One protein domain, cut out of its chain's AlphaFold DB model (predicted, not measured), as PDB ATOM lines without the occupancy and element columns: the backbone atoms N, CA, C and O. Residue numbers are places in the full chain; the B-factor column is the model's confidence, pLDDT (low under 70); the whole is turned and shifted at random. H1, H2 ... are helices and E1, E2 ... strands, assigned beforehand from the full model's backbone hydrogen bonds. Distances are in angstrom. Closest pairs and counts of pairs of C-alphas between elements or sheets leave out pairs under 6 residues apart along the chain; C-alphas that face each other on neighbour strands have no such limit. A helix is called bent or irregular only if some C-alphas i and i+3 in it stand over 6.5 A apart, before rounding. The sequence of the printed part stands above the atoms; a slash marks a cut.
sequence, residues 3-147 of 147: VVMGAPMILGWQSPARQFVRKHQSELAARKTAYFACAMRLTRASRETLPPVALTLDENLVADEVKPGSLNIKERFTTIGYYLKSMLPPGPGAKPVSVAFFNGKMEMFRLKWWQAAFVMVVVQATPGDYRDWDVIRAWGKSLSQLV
ATOM      1  N   VAL A   3      63.789 110.447 134.822       94.25
ATOM      2  CA  VAL A   3      65.102 110.334 134.184       94.25
ATOM      3  C   VAL A   3      64.936 110.332 132.671       94.25
ATOM      4  O   VAL A   3      64.235 109.485 132.122       94.25
ATOM      5  N   VAL A   4      65.623 111.248 131.991       95.50
ATOM      6  CA  VAL A   4      65.710 111.265 130.526       95.50
ATOM      7  C   VAL A   4      67.109 110.823 130.109       95.50
ATOM      8  O   VAL A   4      68.097 111.365 130.600       95.50
ATOM      9  N   MET A   5      67.210 109.839 129.213       95.38
ATOM     10  CA  MET A   5      68.494 109.317 128.729       95.38
ATOM     11  C   MET A   5      68.594 109.395 127.215       95.38
ATOM     12  O   MET A   5      67.706 108.948 126.497       95.38
ATOM     13  N   GLY A   6      69.717 109.919 126.737       95.44
ATOM     14  CA  GLY A   6      69.989 110.111 125.322       95.44
ATOM     15  C   GLY A   6      71.333 109.547 124.913       95.44
ATOM     16  O   GLY A   6      72.312 109.671 125.648       95.44
ATOM     17  N   ALA A   7      71.399 108.971 123.719       95.81
ATOM     18  CA  ALA A   7      72.666 108.615 123.094       95.81
ATOM     19  C   ALA A   7      72.547 108.551 121.567       95.81
ATOM     20  O   ALA A   7      71.458 108.321 121.037       95.81
ATOM     21  N   PRO A   8      73.656 108.732 120.834       93.75
ATOM     22  CA  PRO A   8      73.650 108.548 119.392       93.75
ATOM     23  C   PRO A   8      73.386 107.082 119.012       93.75
ATOM     24  O   PRO A   8      73.702 106.146 119.756       93.75
ATOM     25  N   MET A   9      72.823 106.900 117.821       92.06
ATOM     26  CA  MET A   9      72.497 105.619 117.205       92.06
ATOM     27  C   MET A   9      73.528 105.298 116.118       92.06
ATOM     28  O   MET A   9      73.487 105.849 115.020       92.06
ATOM     29  N   ILE A  10      74.479 104.415 116.429       83.75
ATOM     30  CA  ILE A  10      75.522 103.956 115.501       83.75
ATOM     31  C   ILE A  10      75.617 102.440 115.655       83.75
ATOM     32  O   ILE A  10      76.125 101.966 116.669       83.75
ATOM     33  N   LEU A  11      75.108 101.686 114.672       81.31
ATOM     34  CA  LEU A  11      74.922 100.225 114.769       81.31
ATOM     35  C   LEU A  11      74.054  99.788 115.975       81.31
ATOM     36  O   LEU A  11      74.171  98.666 116.466       81.31
ATOM     37  N   GLY A  12      73.198 100.682 116.470       89.75
ATOM     38  CA  GLY A  12      72.456 100.528 117.720       89.75
ATOM     39  C   GLY A  12      72.723 101.678 118.694       89.75
ATOM     40  O   GLY A  12      73.611 102.509 118.485       89.75
ATOM     41  N   TRP A  13      71.932 101.742 119.764       94.88
ATOM     42  CA  TRP A  13      72.093 102.765 120.794       94.88
ATOM     43  C   TRP A  13      73.450 102.582 121.469       94.88
ATOM     44  O   TRP A  13      73.839 101.455 121.794       94.88
ATOM     45  N   GLN A  14      74.219 103.657 121.634       93.12
ATOM     46  CA  GLN A  14      75.612 103.493 122.036       93.12
ATOM     47  C   GLN A  14      75.786 102.723 123.355       93.12
ATOM     48  O   GLN A  14      75.020 102.846 124.312       93.12
ATOM     49  N   SER A  15      76.833 101.892 123.393       91.50
ATOM     50  CA  SER A  15      77.093 100.945 124.482       91.50
ATOM     51  C   SER A  15      77.131 101.560 125.886       91.50
ATOM     52  O   SER A  15      76.568 100.922 126.775       91.50
ATOM     53  N   PRO A  16      77.704 102.760 126.124       93.44
ATOM     54  CA  PRO A  16      77.672 103.380 127.448       93.44
ATOM     55  C   PRO A  16      76.251 103.610 127.975       93.44
ATOM     56  O   PRO A  16      75.975 103.290 129.127       93.44
ATOM     57  N   ALA A  17      75.322 104.065 127.128       93.69
ATOM     58  CA  ALA A  17      73.931 104.279 127.525       93.69
ATOM     59  C   ALA A  17      73.223 102.951 127.834       93.69
ATOM     60  O   ALA A  17      72.598 102.798 128.882       93.69
ATOM     61  N   ARG A  18      73.424 101.930 126.990       93.06
ATOM     62  CA  ARG A  18      72.916 100.568 127.250       93.06
ATOM     63  C   ARG A  18      73.483  99.966 128.538       93.06
ATOM     64  O   ARG A  18      72.775  99.278 129.271       93.06
ATOM     65  N   GLN A  19      74.770 100.181 128.808       92.81
ATOM     66  CA  GLN A  19      75.425  99.711 130.027       92.81
ATOM     67  C   GLN A  19      74.887 100.432 131.259       92.81
ATOM     68  O   GLN A  19      74.657  99.773 132.270       92.81
ATOM     69  N   PHE A  20      74.647 101.739 131.164       93.38
ATOM     70  CA  PHE A  20      74.034 102.518 132.232       93.38
ATOM     71  C   PHE A  20      72.634 101.994 132.568       93.38
ATOM     72  O   PHE A  20      72.391 101.629 133.716       93.38
ATOM     73  N   VAL A  21      71.754 101.844 131.567       92.69
ATOM     74  CA  VAL A  21      70.394 101.308 131.771       92.69
ATOM     75  C   VAL A  21      70.435  99.932 132.426       92.69
ATOM     76  O   VAL A  21      69.726  99.696 133.396       92.69
ATOM     77  N   ARG A  22      71.305  99.035 131.948       91.56
ATOM     78  CA  ARG A  22      71.452  97.692 132.526       91.56
ATOM     79  C   ARG A  22      71.954  97.730 133.971       91.56
ATOM     80  O   ARG A  22      71.431  97.011 134.813       91.56
ATOM     81  N   LYS A  23      72.969  98.549 134.258       92.81
ATOM     82  CA  LYS A  23      73.575  98.657 135.594       92.81
ATOM     83  C   LYS A  23      72.592  99.228 136.618       92.81
ATOM     84  O   LYS A  23      72.574  98.768 137.753       92.81
ATOM     85  N   HIS A  24      71.779 100.197 136.209       92.94
ATOM     86  CA  HIS A  24      70.854 100.924 137.082       92.94
ATOM     87  C   HIS A  24      69.393 100.486 136.909       92.94
ATOM     88  O   HIS A  24      68.483 101.191 137.335       92.94
ATOM     89  N   GLN A  25      69.142  99.322 136.299       90.69
ATOM     90  CA  GLN A  25      67.799  98.906 135.885       90.69
ATOM     91  C   GLN A  25      66.773  98.890 137.025       90.69
ATOM     92  O   GLN A  25      65.630  99.270 136.795       90.69
ATOM     93  N   SER A  26      67.168  98.493 138.240       90.00
ATOM     94  CA  SER A  26      66.260  98.409 139.390       90.00
ATOM     95  C   SER A  26      65.843  99.791 139.892       90.00
ATOM     96  O   SER A  26      64.674 100.019 140.176       90.00
ATOM     97  N   GLU A  27      66.786 100.734 139.954       92.00
ATOM     98  CA  GLU A  27      66.510 102.121 140.343       92.00
ATOM     99  C   GLU A  27      65.677 102.832 139.272       92.00
ATOM    100  O   GLU A  27      64.712 103.531 139.573       92.00
ATOM    101  N   LEU A  28      66.023 102.610 138.003       92.94
ATOM    102  CA  LEU A  28      65.305 103.168 136.865       92.94
ATOM    103  C   LEU A  28      63.889 102.596 136.737       92.94
ATOM    104  O   LEU A  28      62.996 103.316 136.314       92.94
ATOM    105  N   ALA A  29      63.656 101.339 137.127       90.88
ATOM    106  CA  ALA A  29      62.322 100.737 137.126       90.88
ATOM    107  C   ALA A  29      61.380 101.371 138.164       90.88
ATOM    108  O   ALA A  29      60.167 101.346 137.975       90.88
ATOM    109  N   ALA A  30      61.922 101.971 139.229       91.38
ATOM    110  CA  ALA A  30      61.146 102.690 140.239       91.38
ATOM    111  C   ALA A  30      60.828 104.147 139.844       91.38
ATOM    112  O   ALA A  30      60.172 104.861 140.601       91.38
ATOM    113  N   ARG A  31      61.303 104.615 138.682       91.75
ATOM    114  CA  ARG A  31      61.134 105.994 138.208       91.75
ATOM    115  C   ARG A  31      60.478 106.018 136.836       91.75
ATOM    116  O   ARG A  31      60.589 105.077 136.054       91.75
ATOM    117  N   LYS A  32      59.851 107.143 136.494       93.12
ATOM    118  CA  LYS A  32      59.444 107.381 135.108       93.12
ATOM    119  C   LYS A  32      60.693 107.682 134.287       93.12
ATOM    120  O   LYS A  32      61.441 108.610 134.604       93.12
ATOM    121  N   THR A  33      60.939 106.878 133.259       94.62
ATOM    122  CA  THR A  33      62.106 107.047 132.391       94.62
ATOM    123  C   THR A  33      61.685 107.328 130.959       94.62
ATOM    124  O   THR A  33      60.707 106.766 130.480       94.62
ATOM    125  N   ALA A  34      62.403 108.204 130.267       96.06
ATOM    126  CA  ALA A  34      62.192 108.468 128.848       96.06
ATOM    127  C   ALA A  34      63.525 108.379 128.111       96.06
ATOM    128  O   ALA A  34      64.544 108.865 128.609       96.06
ATOM    129  N   TYR A  35      63.542 107.739 126.945       96.75
ATOM    130  CA  TYR A  35      64.770 107.551 126.172       96.75
ATOM    131  C   TYR A  35      64.706 108.341 124.872       96.75
ATOM    132  O   TYR A  35      63.640 108.496 124.283       96.75
ATOM    133  N   PHE A  36      65.850 108.790 124.374       97.75
ATOM    134  CA  PHE A  36      65.946 109.274 123.008       97.75
ATOM    135  C   PHE A  36      67.227 108.819 122.319       97.75
ATOM    136  O   PHE A  36      68.235 108.477 122.953       97.75
ATOM    137  N   ALA A  37      67.191 108.819 120.993       97.62
ATOM    138  CA  ALA A  37      68.361 108.577 120.181       97.62
ATOM    139  C   ALA A  37      68.494 109.597 119.054       97.62
ATOM    140  O   ALA A  37      67.519 109.929 118.387       97.62
ATOM    141  N   CYS A  38      69.726 110.051 118.824       95.44
ATOM    142  CA  CYS A  38      70.068 110.796 117.618       95.44
ATOM    143  C   CYS A  38      70.517 109.800 116.551       95.44
ATOM    144  O   CYS A  38      71.544 109.138 116.725       95.44
ATOM    145  N   ALA A  39      69.761 109.689 115.468       93.19
ATOM    146  CA  ALA A  39      70.080 108.832 114.334       93.19
ATOM    147  C   ALA A  39      70.179 109.670 113.060       93.19
ATOM    148  O   ALA A  39      69.869 110.854 113.062       93.19
ATOM    149  N   MET A  40      70.637 109.042 111.982       91.69
ATOM    150  CA  MET A  40      70.759 109.669 110.659       91.69
ATOM    151  C   MET A  40      69.785 109.097 109.633       91.69
ATOM    152  O   MET A  40      69.596 109.662 108.562       91.69
ATOM    153  N   ARG A  41      69.216 107.930 109.937       91.50
ATOM    154  CA  ARG A  41      68.181 107.290 109.141       91.50
ATOM    155  C   ARG A  41      67.347 106.392 110.036       91.50
ATOM    156  O   ARG A  41      67.907 105.660 110.852       91.50
ATOM    157  N   LEU A  42      66.045 106.399 109.809       94.19
ATOM    158  CA  LEU A  42      65.139 105.335 110.203       94.19
ATOM    159  C   LEU A  42      64.456 104.765 108.971       94.19
ATOM    160  O   LEU A  42      64.172 105.489 108.023       94.19
ATOM    161  N   THR A  43      64.192 103.467 108.994       94.62
ATOM    162  CA  THR A  43      63.400 102.797 107.968       94.62
ATOM    163  C   THR A  43      62.085 102.335 108.560       94.62
ATOM    164  O   THR A  43      62.076 101.525 109.486       94.62
ATOM    165  N   ARG A  44      60.982 102.839 108.009       94.50
ATOM    166  CA  ARG A  44      59.641 102.347 108.305       94.50
ATOM    167  C   ARG A  44      59.400 101.098 107.465       94.50
ATOM    168  O   ARG A  44      59.332 101.172 106.239       94.50
ATOM    169  N   ALA A  45      59.331  99.941 108.118       92.88
ATOM    170  CA  ALA A  45      59.085  98.674 107.436       92.88
ATOM    171  C   ALA A  45      57.594  98.313 107.513       92.88
ATOM    172  O   ALA A  45      57.028  98.273 108.601       92.88
ATOM    173  N   SER A  46      56.952  97.982 106.389       87.50
ATOM    174  CA  SER A  46      55.504  97.690 106.369       87.50
ATOM    175  C   SER A  46      55.086  96.484 107.219       87.50
ATOM    176  O   SER A  46      53.931  96.383 107.623       87.50
ATOM    177  N   ARG A  47      56.010  95.552 107.484       85.75
ATOM    178  CA  ARG A  47      55.748  94.292 108.203       85.75
ATOM    179  C   ARG A  47      56.376  94.226 109.595       85.75
ATOM    180  O   ARG A  47      56.520  93.129 110.133       85.75
ATOM    181  N   GLU A  48      56.800  95.350 110.171       89.88
ATOM    182  CA  GLU A  48      57.354  95.342 111.527       89.88
ATOM    183  C   GLU A  48      56.274  95.543 112.596       89.88
ATOM    184  O   GLU A  48      55.438  96.438 112.507       89.88
ATOM    185  N   THR A  49      56.318  94.720 113.644       89.94
ATOM    186  CA  THR A  49      55.512  94.920 114.851       89.94
ATOM    187  C   THR A  49      56.369  95.622 115.891       89.94
ATOM    188  O   THR A  49      57.357  95.060 116.372       89.94
ATOM    189  N   LEU A  50      55.998  96.853 116.242       91.81
ATOM    190  CA  LEU A  50      56.712  97.635 117.246       91.81
ATOM    191  C   LEU A  50      56.222  97.296 118.665       91.81
ATOM    192  O   LEU A  50      55.036  97.020 118.860       91.81
ATOM    193  N   PRO A  51      57.111  97.312 119.675       87.94
ATOM    194  CA  PRO A  51      56.706  97.179 121.068       87.94
ATOM    195  C   PRO A  51      55.786  98.345 121.482       87.94
ATOM    196  O   PRO A  51      55.951  99.457 120.979       87.94
ATOM    197  N   PRO A  52      54.846  98.121 122.420       88.81
ATOM    198  CA  PRO A  52      53.870  99.125 122.835       88.81
ATOM    199  C   PRO A  52      54.521 100.172 123.748       88.81
ATOM    200  O   PRO A  52      54.458 100.086 124.974       88.81
ATOM    201  N   VAL A  53      55.182 101.155 123.144       91.50
ATOM    202  CA  VAL A  53      55.779 102.310 123.819       91.50
ATOM    203  C   VAL A  53      55.379 103.582 123.082       91.50
ATOM    204  O   VAL A  53      55.300 103.580 121.854       91.50
ATOM    205  N   ALA A  54      55.124 104.667 123.818       94.88
ATOM    206  CA  ALA A  54      54.858 105.962 123.204       94.88
ATOM    207  C   ALA A  54      56.099 106.402 122.416       94.88
ATOM    208  O   ALA A  54      57.148 106.678 123.002       94.88
ATOM    209  N   LEU A  55      55.979 106.413 121.090       96.00
ATOM    210  CA  LEU A  55      57.093 106.600 120.174       96.00
ATOM    211  C   LEU A  55      56.935 107.914 119.411       96.00
ATOM    212  O   LEU A  55      55.942 108.114 118.718       96.00
ATOM    213  N   THR A  56      57.935 108.783 119.514       97.31
ATOM    214  CA  THR A  56      58.041 110.000 118.704       97.31
ATOM    215  C   THR A  56      59.123 109.811 117.654       97.31
ATOM    216  O   THR A  56      60.257 109.453 117.976       97.31
ATOM    217  N   LEU A  57      58.775 110.057 116.396       97.00
ATOM    218  CA  LEU A  57      59.695 109.996 115.272       97.00
ATOM    219  C   LEU A  57      59.809 111.391 114.668       97.00
ATOM    220  O   LEU A  57      58.803 112.041 114.407       97.00
ATOM    221  N   ASP A  58      61.036 111.847 114.458       96.38
ATOM    222  CA  ASP A  58      61.311 112.983 113.587       96.38
ATOM    223  C   ASP A  58      61.045 112.564 112.133       96.38
ATOM    224  O   ASP A  58      61.727 111.686 111.604       96.38
ATOM    225  N   GLU A  59      60.042 113.145 111.476       94.31
ATOM    226  CA  GLU A  59      59.686 112.759 110.102       94.31
ATOM    227  C   GLU A  59      60.808 113.082 109.098       94.31
ATOM    228  O   GLU A  59      60.938 112.386 108.094       94.31
ATOM    229  N   ASN A  60      61.703 114.036 109.396       93.00
ATOM    230  CA  ASN A  60      62.880 114.312 108.560       93.00
ATOM    231  C   ASN A  60      63.964 113.222 108.677       93.00
ATOM    232  O   ASN A  60      64.946 113.227 107.931       93.00
ATOM    233  N   LEU A  61      63.829 112.305 109.637       93.56
ATOM    234  CA  LEU A  61      64.719 111.164 109.851       93.56
ATOM    235  C   LEU A  61      64.181 109.874 109.208       93.56
ATOM    236  O   LEU A  61      64.961 108.959 108.907       93.56
ATOM    237  N   VAL A  62      62.860 109.765 109.045       94.69
ATOM    238  CA  VAL A  62      62.190 108.537 108.611       94.69
ATOM    239  C   VAL A  62      62.149 108.451 107.090       94.69
ATOM    240  O   VAL A  62      61.765 109.381 106.396       94.69
ATOM    241  N   ALA A  63      62.521 107.287 106.570       93.19
ATOM    242  CA  ALA A  63      62.326 106.914 105.181       93.19
ATOM    243  C   ALA A  63      61.513 105.620 105.113       93.19
ATOM    244  O   ALA A  63      61.723 104.706 105.917       93.19
ATOM    245  N   ASP A  64      60.628 105.509 104.132       93.31
ATOM    246  CA  ASP A  64      59.961 104.243 103.846       93.31
ATOM    247  C   ASP A  64      60.936 103.256 103.182       93.31
ATOM    248  O   ASP A  64      62.006 103.623 102.676       93.31
ATOM    249  N   GLU A  65      60.590 101.973 103.227       91.50
ATOM    250  CA  GLU A  65      61.318 100.944 102.490       91.50
ATOM    251  C   GLU A  65      61.210 101.158 100.970       91.50
ATOM    252  O   GLU A  65      60.152 101.476 100.433       91.50
ATOM    253  N   VAL A  66      62.314 100.938 100.258       91.12
ATOM    254  CA  VAL A  66      62.409 101.082  98.799       91.12
ATOM    255  C   VAL A  66      61.508 100.073  98.093       91.12
ATOM    256  O   VAL A  66      60.892 100.389  97.076       91.12
ATOM    257  N   LYS A  67      61.429  98.845  98.622       91.56
ATOM    258  CA  LYS A  67      60.546  97.795  98.115       91.56
ATOM    259  C   LYS A  67      59.672  97.254  99.249       91.56
ATOM    260  O   LYS A  67      60.202  96.556 100.118       91.56
ATOM    261  N   PRO A  68      58.349  97.487  99.204       87.88
ATOM    262  CA  PRO A  68      57.427  97.011 100.223       87.88
ATOM    263  C   PRO A  68      57.578  95.518 100.543       87.88
ATOM    264  O   PRO A  68      57.456  94.662  99.663       87.88
ATOM    265  N   GLY A  69      57.861  95.203 101.807       87.00
ATOM    266  CA  GLY A  69      58.010  93.835 102.307       87.00
ATOM    267  C   GLY A  69      59.324  93.137 101.937       87.00
ATOM    268  O   GLY A  69      59.450  91.935 102.184       87.00
ATOM    269  N   SER A  70      60.300  93.843 101.357       90.00
ATOM    270  CA  SER A  70      61.592  93.281 100.946       90.00
ATOM    271  C   SER A  70      62.739  94.240 101.273       90.00
ATOM    272  O   SER A  70      63.282  94.914 100.402       90.00
ATOM    273  N   LEU A  71      63.121  94.267 102.554       91.56
ATOM    274  CA  LEU A  71      64.190  95.127 103.059       91.56
ATOM    275  C   LEU A  71      65.566  94.677 102.561       91.56
ATOM    276  O   LEU A  71      65.980  93.528 102.779       91.56
ATOM    277  N   ASN A  72      66.318  95.615 101.994       91.94
ATOM    278  CA  ASN A  72      67.744  95.444 101.755       91.94
ATOM    279  C   ASN A  72      68.541  95.478 103.078       91.94
ATOM    280  O   ASN A  72      68.005  95.694 104.166       91.94
ATOM    281  N   ILE A  73      69.851  95.235 102.998       89.69
ATOM    282  CA  ILE A  73      70.719  95.141 104.181       89.69
ATOM    283  C   ILE A  73      70.724  96.450 104.986       89.69
ATOM    284  O   ILE A  73      70.546  96.413 106.202       89.69
ATOM    285  N   LYS A  74      70.891  97.601 104.320       88.06
ATOM    286  CA  LYS A  74      70.886  98.928 104.957       88.06
ATOM    287  C   LYS A  74      69.571  99.158 105.695       88.06
ATOM    288  O   LYS A  74      69.595  99.457 106.882       88.06
ATOM    289  N   GLU A  75      68.455  98.940 105.007       91.94
ATOM    290  CA  GLU A  75      67.104  99.087 105.552       91.94
ATOM    291  C   GLU A  75      66.875  98.199 106.769       91.94
ATOM    292  O   GLU A  75      66.381  98.672 107.787       91.94
ATOM    293  N   ARG A  76      67.308  96.935 106.706       90.94
ATOM    294  CA  ARG A  76      67.199  95.986 107.817       90.94
ATOM    295  C   ARG A  76      67.938  96.464 109.069       90.94
ATOM    296  O   ARG A  76      67.459  96.238 110.177       90.94
ATOM    297  N   PHE A  77      69.092  97.108 108.904       89.75
ATOM    298  CA  PHE A  77      69.870  97.658 110.017       89.75
ATOM    299  C   PHE A  77      69.356  99.004 110.526       89.75
ATOM    300  O   PHE A  77      69.756  99.414 111.612       89.75
ATOM    301  N   THR A  78      68.516  99.700 109.760       92.12
ATOM    302  CA  THR A  78      67.965 101.009 110.129       92.12
ATOM    303  C   THR A  78      66.480 100.953 110.460       92.12
ATOM    304  O   THR A  78      65.884 102.012 110.647       92.12
ATOM    305  N   THR A  79      65.857  99.769 110.540       94.44
ATOM    306  CA  THR A  79      64.434  99.705 110.891       94.44
ATOM    307  C   THR A  79      64.176 100.253 112.286       94.44
ATOM    308  O   THR A  79      65.013 100.133 113.193       94.44
ATOM    309  N   ILE A  80      62.989 100.830 112.470       95.31
ATOM    310  CA  ILE A  80      62.559 101.369 113.761       95.31
ATOM    311  C   ILE A  80      62.609 100.262 114.815       95.31
ATOM    312  O   ILE A  80      63.195 100.456 115.881       95.31
ATOM    313  N   GLY A  81      62.090  99.071 114.503       94.44
ATOM    314  CA  GLY A  81      62.124  97.929 115.412       94.44
ATOM    315  C   GLY A  81      63.542  97.484 115.783       94.44
ATOM    316  O   GLY A  81      63.806  97.190 116.952       94.44
ATOM    317  N   TYR A  82      64.478  97.474 114.825       93.19
ATOM    318  CA  TYR A  82      65.867  97.080 115.075       93.19
ATOM    319  C   TYR A  82      66.560  98.045 116.048       93.19
ATOM    320  O   TYR A  82      67.169  97.610 117.032       93.19
ATOM    321  N   TYR A  83      66.426  99.355 115.831       94.56
ATOM    322  CA  TYR A  83      67.004 100.353 116.731       94.56
ATOM    323  C   TYR A  83      66.305 100.416 118.080       94.56
ATOM    324  O   TYR A  83      66.986 100.440 119.110       94.56
ATOM    325  N   LEU A  84      64.977 100.359 118.103       94.69
ATOM    326  CA  LEU A  84      64.201 100.390 119.337       94.69
ATOM    327  C   LEU A  84      64.544  99.202 120.241       94.69
ATOM    328  O   LEU A  84      64.765  99.382 121.438       94.69
ATOM    329  N   LYS A  85      64.727  98.005 119.670       93.00
ATOM    330  CA  LYS A  85      65.187  96.822 120.413       93.00
ATOM    331  C   LYS A  85      66.508  97.060 121.150       93.00
ATOM    332  O   LYS A  85      66.714  96.502 122.219       93.00
ATOM    333  N   SER A  86      67.405  97.883 120.607       93.00
ATOM    334  CA  SER A  86      68.689  98.187 121.254       93.00
ATOM    335  C   SER A  86      68.572  99.139 122.454       93.00
ATOM    336  O   SER A  86      69.495  99.193 123.269       93.00
ATOM    337  N   MET A  87      67.461  99.874 122.565       94.06
ATOM    338  CA  MET A  87      67.182 100.830 123.644       94.06
ATOM    339  C   MET A  87      66.392 100.200 124.794       94.06
ATOM    340  O   MET A  87      66.471 100.670 125.927       94.06
ATOM    341  N   LEU A  88      65.631  99.140 124.515       90.31
ATOM    342  CA  LEU A  88      64.799  98.470 125.507       90.31
ATOM    343  C   LEU A  88      65.596  97.359 126.213       90.31
ATOM    344  O   LEU A  88      66.094  96.448 125.544       90.31
ATOM    345  N   PRO A  89      65.743  97.400 127.551       80.88
ATOM    346  CA  PRO A  89      66.405  96.324 128.275       80.88
ATOM    347  C   PRO A  89      65.585  95.024 128.175       80.88
ATOM    348  O   PRO A  89      64.353  95.072 128.152       80.88
ATOM    349  N   PRO A  90      66.235  93.849 128.133       73.94
ATOM    350  CA  PRO A  90      65.526  92.576 128.184       73.94
ATOM    351  C   PRO A  90      64.871  92.356 129.562       73.94
ATOM    352  O   PRO A  90      65.432  92.731 130.591       73.94
ATOM    353  N   GLY A  91      63.713  91.686 129.593       73.00
ATOM    354  CA  GLY A  91      63.047  91.265 130.836       73.00
ATOM    355  C   GLY A  91      62.250  92.372 131.554       73.00
ATOM    356  O   GLY A  91      61.779  93.306 130.904       73.00
ATOM    357  N   PRO A  92      62.052  92.283 132.886       67.62
ATOM    358  CA  PRO A  92      61.243  93.227 133.668       67.62
ATOM    359  C   PRO A  92      61.967  94.551 133.987       67.62
ATOM    360  O   PRO A  92      61.551  95.270 134.891       67.62
ATOM    361  N   GLY A  93      63.064  94.858 133.287       74.62
ATOM    362  CA  GLY A  93      63.863  96.062 133.511       74.62
ATOM    363  C   GLY A  93      63.102  97.364 133.241       74.62
ATOM    364  O   GLY A  93      61.939  97.362 132.842       74.62
ATOM    365  N   ALA A  94      63.783  98.493 133.444       80.19
ATOM    366  CA  ALA A  94      63.206  99.826 133.282       80.19
ATOM    367  C   ALA A  94      62.559 100.019 131.900       80.19
ATOM    368  O   ALA A  94      63.248 100.089 130.875       80.19
ATOM    369  N   LYS A  95      61.225 100.112 131.893       88.44
ATOM    370  CA  LYS A  95      60.426 100.367 130.694       88.44
ATOM    371  C   LYS A  95      60.272 101.876 130.521       88.44
ATOM    372  O   LYS A  95      59.695 102.510 131.407       88.44
ATOM    373  N   PRO A  96      60.771 102.456 129.419       93.88
ATOM    374  CA  PRO A  96      60.581 103.872 129.184       93.88
ATOM    375  C   PRO A  96      59.100 104.170 128.940       93.88
ATOM    376  O   PRO A  96      58.425 103.443 128.211       93.88
ATOM    377  N   VAL A  97      58.608 105.259 129.525       94.75
ATOM    378  CA  VAL A  97      57.254 105.774 129.278       94.75
ATOM    379  C   VAL A  97      57.147 106.431 127.905       94.75
ATOM    380  O   VAL A  97      56.060 106.510 127.345       94.75
ATOM    381  N   SER A  98      58.275 106.882 127.353       96.38
ATOM    382  CA  SER A  98      58.367 107.437 126.007       96.38
ATOM    383  C   SER A  98      59.751 107.200 125.412       96.38
ATOM    384  O   SER A  98      60.764 107.257 126.118       96.38
ATOM    385  N   VAL A  99      59.787 106.943 124.106       97.44
ATOM    386  CA  VAL A  99      61.009 106.872 123.309       97.44
ATOM    387  C   VAL A  99      60.911 107.854 122.150       97.44
ATOM    388  O   VAL A  99      59.879 107.919 121.487       97.44
ATOM    389  N   ALA A 100      61.990 108.582 121.874       97.88
ATOM    390  CA  ALA A 100      62.078 109.444 120.703       97.88
ATOM    391  C   ALA A 100      63.296 109.148 119.826       97.88
ATOM    392  O   ALA A 100      64.390 108.857 120.314       97.88
ATOM    393  N   PHE A 101      63.116 109.283 118.519       97.88
ATOM    394  CA  PHE A 101      64.207 109.314 117.560       97.88
ATOM    395  C   PHE A 101      64.245 110.676 116.887       97.88
ATOM    396  O   PHE A 101      63.269 111.087 116.267       97.88
ATOM    397  N   PHE A 102      65.388 111.345 116.995       97.62
ATOM    398  CA  PHE A 102      65.620 112.655 116.403       97.62
ATOM    399  C   PHE A 102      66.724 112.577 115.369       97.62
ATOM    400  O   PHE A 102      67.684 111.808 115.529       97.62
ATOM    401  N   ASN A 103      66.626 113.412 114.343       94.12
ATOM    402  CA  ASN A 103      67.773 113.643 113.498       94.12
ATOM    403  C   ASN A 103      68.868 114.378 114.294       94.12
ATOM    404  O   ASN A 103      68.615 115.097 115.267       94.12
ATOM    405  N   GLY A 104      70.119 114.108 113.949       90.44
ATOM    406  CA  GLY A 104      71.283 114.574 114.696       90.44
ATOM    407  C   GLY A 104      72.138 115.567 113.922       90.44
ATOM    408  O   GLY A 104      71.840 115.958 112.798       90.44
ATOM    409  N   LYS A 105      73.275 115.920 114.519       90.25
ATOM    410  CA  LYS A 105      74.368 116.586 113.811       90.25
ATOM    411  C   LYS A 105      75.402 115.542 113.388       90.25
ATOM    412  O   LYS A 105      75.930 114.822 114.237       90.25
ATOM    413  N   MET A 106      75.700 115.465 112.096       87.44
ATOM    414  CA  MET A 106      76.747 114.608 111.544       87.44
ATOM    415  C   MET A 106      78.065 115.379 111.464       87.44
ATOM    416  O   MET A 106      78.303 116.147 110.532       87.44
ATOM    417  N   GLU A 107      78.936 115.163 112.450       83.69
ATOM    418  CA  GLU A 107      80.283 115.741 112.493       83.69
ATOM    419  C   GLU A 107      81.331 114.681 112.130       83.69
ATOM    420  O   GLU A 107      81.894 114.023 113.006       83.69
ATOM    421  N   MET A 108      81.614 114.520 110.833       75.62
ATOM    422  CA  MET A 108      82.532 113.479 110.332       75.62
ATOM    423  C   MET A 108      83.921 113.518 110.986       75.62
ATOM    424  O   MET A 108      84.500 112.474 111.269       75.62
ATOM    425  N   PHE A 109      84.430 114.712 111.294       77.50
ATOM    426  CA  PHE A 109      85.758 114.919 111.883       77.50
ATOM    427  C   PHE A 109      85.893 114.432 113.334       77.50
ATOM    428  O   PHE A 109      86.999 114.374 113.861       77.50
ATOM    429  N   ARG A 110      84.782 114.088 113.996       78.94
ATOM    430  CA  ARG A 110      84.765 113.594 115.386       78.94
ATOM    431  C   ARG A 110      84.529 112.090 115.486       78.94
ATOM    432  O   ARG A 110      84.543 111.540 116.587       78.94
ATOM    433  N   LEU A 111      84.288 111.427 114.357       76.62
ATOM    434  CA  LEU A 111      84.079 109.989 114.305       76.62
ATOM    435  C   LEU A 111      85.416 109.252 114.382       76.62
ATOM    436  O   LEU A 111      86.409 109.655 113.779       76.62
ATOM    437  N   LYS A 112      85.429 108.104 115.069       81.88
ATOM    438  CA  LYS A 112      86.518 107.138 114.885       81.88
ATOM    439  C   LYS A 112      86.504 106.668 113.429       81.88
ATOM    440  O   LYS A 112      85.436 106.529 112.840       81.88
ATOM    441  N   TRP A 113      87.668 106.348 112.871       83.62
ATOM    442  CA  TRP A 113      87.804 105.947 111.463       83.62
ATOM    443  C   TRP A 113      86.827 104.827 111.036       83.62
ATOM    444  O   TRP A 113      86.216 104.909 109.973       83.62
ATOM    445  N   TRP A 114      86.582 103.835 111.899       80.75
ATOM    446  CA  TRP A 114      85.614 102.761 111.631       80.75
ATOM    447  C   TRP A 114      84.148 103.231 111.661       80.75
ATOM    448  O   TRP A 114      83.311 102.704 110.931       80.75
ATOM    449  N   GLN A 115      83.820 104.239 112.477       77.94
ATOM    450  CA  GLN A 115      82.482 104.841 112.513       77.94
ATOM    451  C   GLN A 115      82.244 105.673 111.255       77.94
ATOM    452  O   GLN A 115      81.167 105.589 110.673       77.94
ATOM    453  N   ALA A 116      83.256 106.421 110.806       80.38
ATOM    454  CA  ALA A 116      83.200 107.150 109.543       80.38
ATOM    455  C   ALA A 116      82.956 106.196 108.362       80.38
ATOM    456  O   ALA A 116      82.084 106.459 107.539       80.38
ATOM    457  N   ALA A 117      83.634 105.041 108.326       80.62
ATOM    458  CA  ALA A 117      83.391 104.015 107.310       80.62
ATOM    459  C   ALA A 117      81.943 103.488 107.336       80.62
ATOM    460  O   ALA A 117      81.305 103.400 106.289       80.62
ATOM    461  N   PHE A 118      81.381 103.203 108.517       77.00
ATOM    462  CA  PHE A 118      79.971 102.808 108.648       77.00
ATOM    463  C   PHE A 118      79.016 103.892 108.127       77.00
ATOM    464  O   PHE A 118      78.069 103.592 107.396       77.00
ATOM    465  N   VAL A 119      79.274 105.156 108.476       76.31
ATOM    466  CA  VAL A 119      78.451 106.273 108.011       76.31
ATOM    467  C   VAL A 119      78.537 106.411 106.494       76.31
ATOM    468  O   VAL A 119      77.495 106.556 105.869       76.31
ATOM    469  N   MET A 120      79.719 106.313 105.884       78.31
ATOM    470  CA  MET A 120      79.859 106.452 104.431       78.31
ATOM    471  C   MET A 120      79.264 105.274 103.649       78.31
ATOM    472  O   MET A 120      78.633 105.488 102.620       78.31
ATOM    473  N   VAL A 121      79.437 104.039 104.126       73.56
ATOM    474  CA  VAL A 121      79.052 102.832 103.370       73.56
ATOM    475  C   VAL A 121      77.598 102.436 103.609       73.56
ATOM    476  O   VAL A 121      76.904 102.044 102.675       73.56
ATOM    477  N   VAL A 122      77.121 102.529 104.853       69.44
ATOM    478  CA  VAL A 122      75.786 102.038 105.222       69.44
ATOM    479  C   VAL A 122      74.799 103.186 105.294       69.44
ATOM    480  O   VAL A 122      73.781 103.170 104.613       69.44
ATOM    481  N   VAL A 123      75.084 104.205 106.101       70.69
ATOM    482  CA  VAL A 123      74.120 105.290 106.326       70.69
ATOM    483  C   VAL A 123      74.053 106.223 105.113       70.69
ATOM    484  O   VAL A 123      72.962 106.629 104.716       70.69
ATOM    485  N   GLN A 124      75.199 106.479 104.476       73.19
ATOM    486  CA  GLN A 124      75.423 107.500 103.447       73.19
ATOM    487  C   GLN A 124      74.939 108.889 103.886       73.19
ATOM    488  O   GLN A 124      74.401 109.651 103.088       73.19
ATOM    489  N   ALA A 125      75.091 109.213 105.174       76.69
ATOM    490  CA  ALA A 125      74.722 110.531 105.676       76.69
ATOM    491  C   ALA A 125      75.754 111.574 105.246       76.69
ATOM    492  O   ALA A 125      76.963 111.353 105.357       76.69
ATOM    493  N   THR A 126      75.271 112.731 104.810       79.25
ATOM    494  CA  THR A 126      76.101 113.901 104.531       79.25
ATOM    495  C   THR A 126      76.414 114.658 105.826       79.25
ATOM    496  O   THR A 126      75.562 114.716 106.719       79.25
ATOM    497  N   PRO A 127      77.611 115.262 105.968       85.50
ATOM    498  CA  PRO A 127      77.892 116.176 107.072       85.50
ATOM    499  C   PRO A 127      76.838 117.282 107.129       85.50
ATOM    500  O   PRO A 127      76.434 117.801 106.092       85.50
ATOM    501  N   GLY A 128      76.394 117.642 108.328       88.75
ATOM    502  CA  GLY A 128      75.342 118.641 108.480       88.75
ATOM    503  C   GLY A 128      74.703 118.626 109.855       88.75
ATOM    504  O   GLY A 128      74.958 117.739 110.671       88.75
ATOM    505  N   ASP A 129      73.885 119.638 110.112       92.44
ATOM    506  CA  ASP A 129      73.021 119.709 111.281       92.44
ATOM    507  C   ASP A 129      71.578 119.557 110.820       92.44
ATOM    508  O   ASP A 129      71.072 120.406 110.092       92.44
ATOM    509  N   TYR A 130      70.947 118.457 111.215       93.75
ATOM    510  CA  TYR A 130      69.593 118.114 110.792       93.75
ATOM    511  C   TYR A 130      68.602 118.157 111.952       93.75
ATOM    512  O   TYR A 130      67.472 117.711 111.805       93.75
ATOM    513  N   ARG A 131      69.028 118.639 113.126       95.06
ATOM    514  CA  ARG A 131      68.194 118.641 114.329       95.06
ATOM    515  C   ARG A 131      66.947 119.493 114.114       95.06
ATOM    516  O   ARG A 131      67.045 120.713 113.994       95.06
ATOM    517  N   ASP A 132      65.787 118.853 114.175       96.38
ATOM    518  CA  ASP A 132      64.508 119.543 114.251       96.38
ATOM    519  C   ASP A 132      64.227 119.956 115.704       96.38
ATOM    520  O   ASP A 132      63.816 119.167 116.562       96.38
ATOM    521  N   TRP A 133      64.495 121.225 116.008       96.25
ATOM    522  CA  TRP A 133      64.294 121.751 117.352       96.25
ATOM    523  C   TRP A 133      62.824 121.864 117.753       96.25
ATOM    524  O   TRP A 133      62.538 121.849 118.954       96.25
ATOM    525  N   ASP A 134      61.901 121.985 116.802       97.31
ATOM    526  CA  ASP A 134      60.474 122.062 117.104       97.31
ATOM    527  C   ASP A 134      59.956 120.703 117.563       97.31
ATOM    528  O   ASP A 134      59.312 120.626 118.613       97.31
ATOM    529  N   VAL A 135      60.351 119.626 116.880       96.81
ATOM    530  CA  VAL A 135      60.038 118.249 117.285       96.81
ATOM    531  C   VAL A 135      60.659 117.914 118.645       96.81
ATOM    532  O   VAL A 135      59.970 117.396 119.527       96.81
ATOM    533  N   ILE A 136      61.931 118.268 118.873       96.94
ATOM    534  CA  ILE A 136      62.607 118.035 120.164       96.94
ATOM    535  C   ILE A 136      61.885 118.775 121.300       96.94
ATOM    536  O   ILE A 136      61.637 118.200 122.365       96.94
ATOM    537  N   ARG A 137      61.516 120.047 121.087       97.12
ATOM    538  CA  ARG A 137      60.778 120.841 122.082       97.12
ATOM    539  C   ARG A 137      59.378 120.289 122.329       97.12
ATOM    540  O   ARG A 137      58.949 120.247 123.481       97.12
ATOM    541  N   ALA A 138      58.668 119.879 121.280       96.94
ATOM    542  CA  ALA A 138      57.338 119.292 121.393       96.94
ATOM    543  C   ALA A 138      57.375 117.987 122.196       96.94
ATOM    544  O   ALA A 138      56.583 117.815 123.126       96.94
ATOM    545  N   TRP A 139      58.348 117.117 121.920       97.31
ATOM    546  CA  TRP A 139      58.557 115.909 122.709       97.31
ATOM    547  C   TRP A 139      58.860 116.238 124.172       97.31
ATOM    548  O   TRP A 139      58.190 115.714 125.060       97.31
ATOM    549  N   GLY A 140      59.781 117.172 124.442       95.69
ATOM    550  CA  GLY A 140      60.079 117.616 125.808       95.69
ATOM    551  C   GLY A 140      58.842 118.104 126.573       95.69
ATOM    552  O   GLY A 140      58.665 117.753 127.738       95.69
ATOM    553  N   LYS A 141      57.939 118.842 125.912       95.50
ATOM    554  CA  LYS A 141      56.648 119.259 126.489       95.50
ATOM    555  C   LYS A 141      55.698 118.083 126.729       95.50
ATOM    556  O   LYS A 141      54.994 118.070 127.731       95.50
ATOM    557  N   SER A 142      55.673 117.082 125.850       93.94
ATOM    558  CA  SER A 142      54.864 115.875 126.075       93.94
ATOM    559  C   SER A 142      55.335 115.080 127.296       93.94
ATOM    560  O   SER A 142      54.517 114.528 128.027       93.94
ATOM    561  N   LEU A 143      56.643 115.082 127.594       92.31
ATOM    562  CA  LEU A 143      57.172 114.379 128.762       92.31
ATOM    563  C   LEU A 143      56.630 114.936 130.077       92.31
ATOM    564  O   LEU A 143      56.369 114.149 130.978       92.31
ATOM    565  N   SER A 144      56.393 116.247 130.193       85.06
ATOM    566  CA  SER A 144      55.811 116.819 131.418       85.06
ATOM    567  C   SER A 144      54.363 116.385 131.661       85.06
ATOM    568  O   SER A 144      53.856 116.572 132.756       85.06
ATOM    569  N   GLN A 145      53.684 115.840 130.648       83.12
ATOM    570  CA  GLN A 145      52.346 115.255 130.786       83.12
ATOM    571  C   GLN A 145      52.409 113.766 131.151       83.12
ATOM    572  O   GLN A 145      51.459 113.215 131.701       83.12
ATOM    573  N   LEU A 146      53.522 113.105 130.821       74.56
ATOM    574  CA  LEU A 146      53.738 111.675 131.044       74.56
ATOM    575  C   LEU A 146      54.478 111.382 132.353       74.56
ATOM    576  O   LEU A 146      54.375 110.258 132.853       74.56
ATOM    577  N   VAL A 147      55.222 112.357 132.885       61.12
ATOM    578  CA  VAL A 147      56.025 112.293 134.117       61.12
ATOM    579  C   VAL A 147      55.226 112.719 135.332       61.12
ATOM    580  O   VAL A 147      54.741 113.862 135.362       61.12
TER     581      VAL A 147
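AT A GLANCE: This is residues 3 to 147 of the 147 residues of an uncharacterized protein of Leptolinea sp (UniProt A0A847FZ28). One sheet of four parallel strands is covered on both faces: the long helix H6 runs along the strands over one face, and the shorter H4 crosses the other, while H1 grazes the sheet near its edge strand E1. Beyond the end toward which the strands run, a small second sheet of E3 and E5 sits with H3, and H5 lies beyond H3. The printed part has 145 residues, with six named helices and six named strands in the order E1 H1 H2 E2 E3 E4 E5 H3 H4 E6 H5 H6; the large sheet has the order E1 E2 E6 E4, and both sheets are parallel. The class is mixed, helices and strands. The whole is compact and rounded, with a radius of gyration of the C-alphas of 15.2 A and spans of 41 by 36 by 30 A.

HOW THE PARTS SIT: In the large sheet, E1, residues 3 to 8, is an edge strand parallel to E2, residues 32 to 39, at 15 degrees; N 5 and O 34 are 2.9 A apart, within hydrogen-bond range. E2 is parallel to E6, residues 98 to 103, at 19 degrees, with N 37 and O 100 at 2.9 A. E6 is parallel to the other edge strand, E4, residues 54 to 57, at 5 degrees, with N 56 and O 99 at 2.9 A. H6, residues 133 to 146, is on the sheet at a height of 9.3 A, over E2 and E6, and runs along the strands, at 5 degrees to E6 on the local plane; the closest C-alphas of H6 and E6 are those of Ile 136 and Phe 102, 7.2 A apart. On the opposite face is H4, residues 80 to 87, at a height of 9.7 A; it lies over E6, only just not over E2 and E4, with 2 of its C-alphas falling on each, and runs across the strands at 65 degrees to E6 on the local plane. H1, residues 15 to 23, only grazes the sheet; its closest C-alpha to E1 is that of Ala 17, 6.3 A from Ala 7. E1, H1, H2, residues 25 to 29, and E2 make a strand-helix-strand unit, two parallel neighbour strands with helices between, and its crossover is right-handed. H1 and H4 are close but not clearly touching, with the C-alphas of Arg 18 and Met 87 closest at 6.8 A. In the small sheet, E3, residues 42 to 44, is parallel to E5, residues 62 to 64, at 40 degrees, with N 63 and O 42 at 2.8 A. The closest C-alphas of E3 and H3, residues 73 to 78, are those of Leu 42 and Thr 78, 5.2 A apart. H3 and H5, residues 113 to 123, are about perpendicular at 77 degrees and close but not clearly touching, with the C-alphas of Lys 74 and Val 122 closest at 5.8 A. Every O i to N i+4 pair is within hydrogen-bond range in H1, H2, H3 and H5; in H4 it is 2 of 4 and in H6 8 of 10.

IN THESE COORDINATES: E1 begins at C-alpha 3, (65.102, 110.334, 134.184). E2 is the longest strand at 23.4 A, E1 measures 17.2 A, E6 16.8 A and E4 10.1 A. H6 is the longest helix, 20.0 A from C-alpha 133 at (64.294, 121.751, 117.352) to C-alpha 146 at (53.738, 111.675, 131.044). H5 measures 14.6 A, H1 11.9 A and H4 10.9 A; H2, H3, E3 and E5 are shorter. H5 is neither bent nor irregular, but only just: C-alphas 120 and 123 are 6.2 A apart.

THE WHOLE: The two C-alphas farthest apart are those of Glu 27 and Lys 67, 42.9 A. The printed part has no cut, and no link is long. Residues 105 to 106 pair antiparallel with residues 128 to 129, outside the named strands. The mean pLDDT of the printed part is 89.6; residues 92, 122 and 147 are under 70, and H5 has a mean of 77.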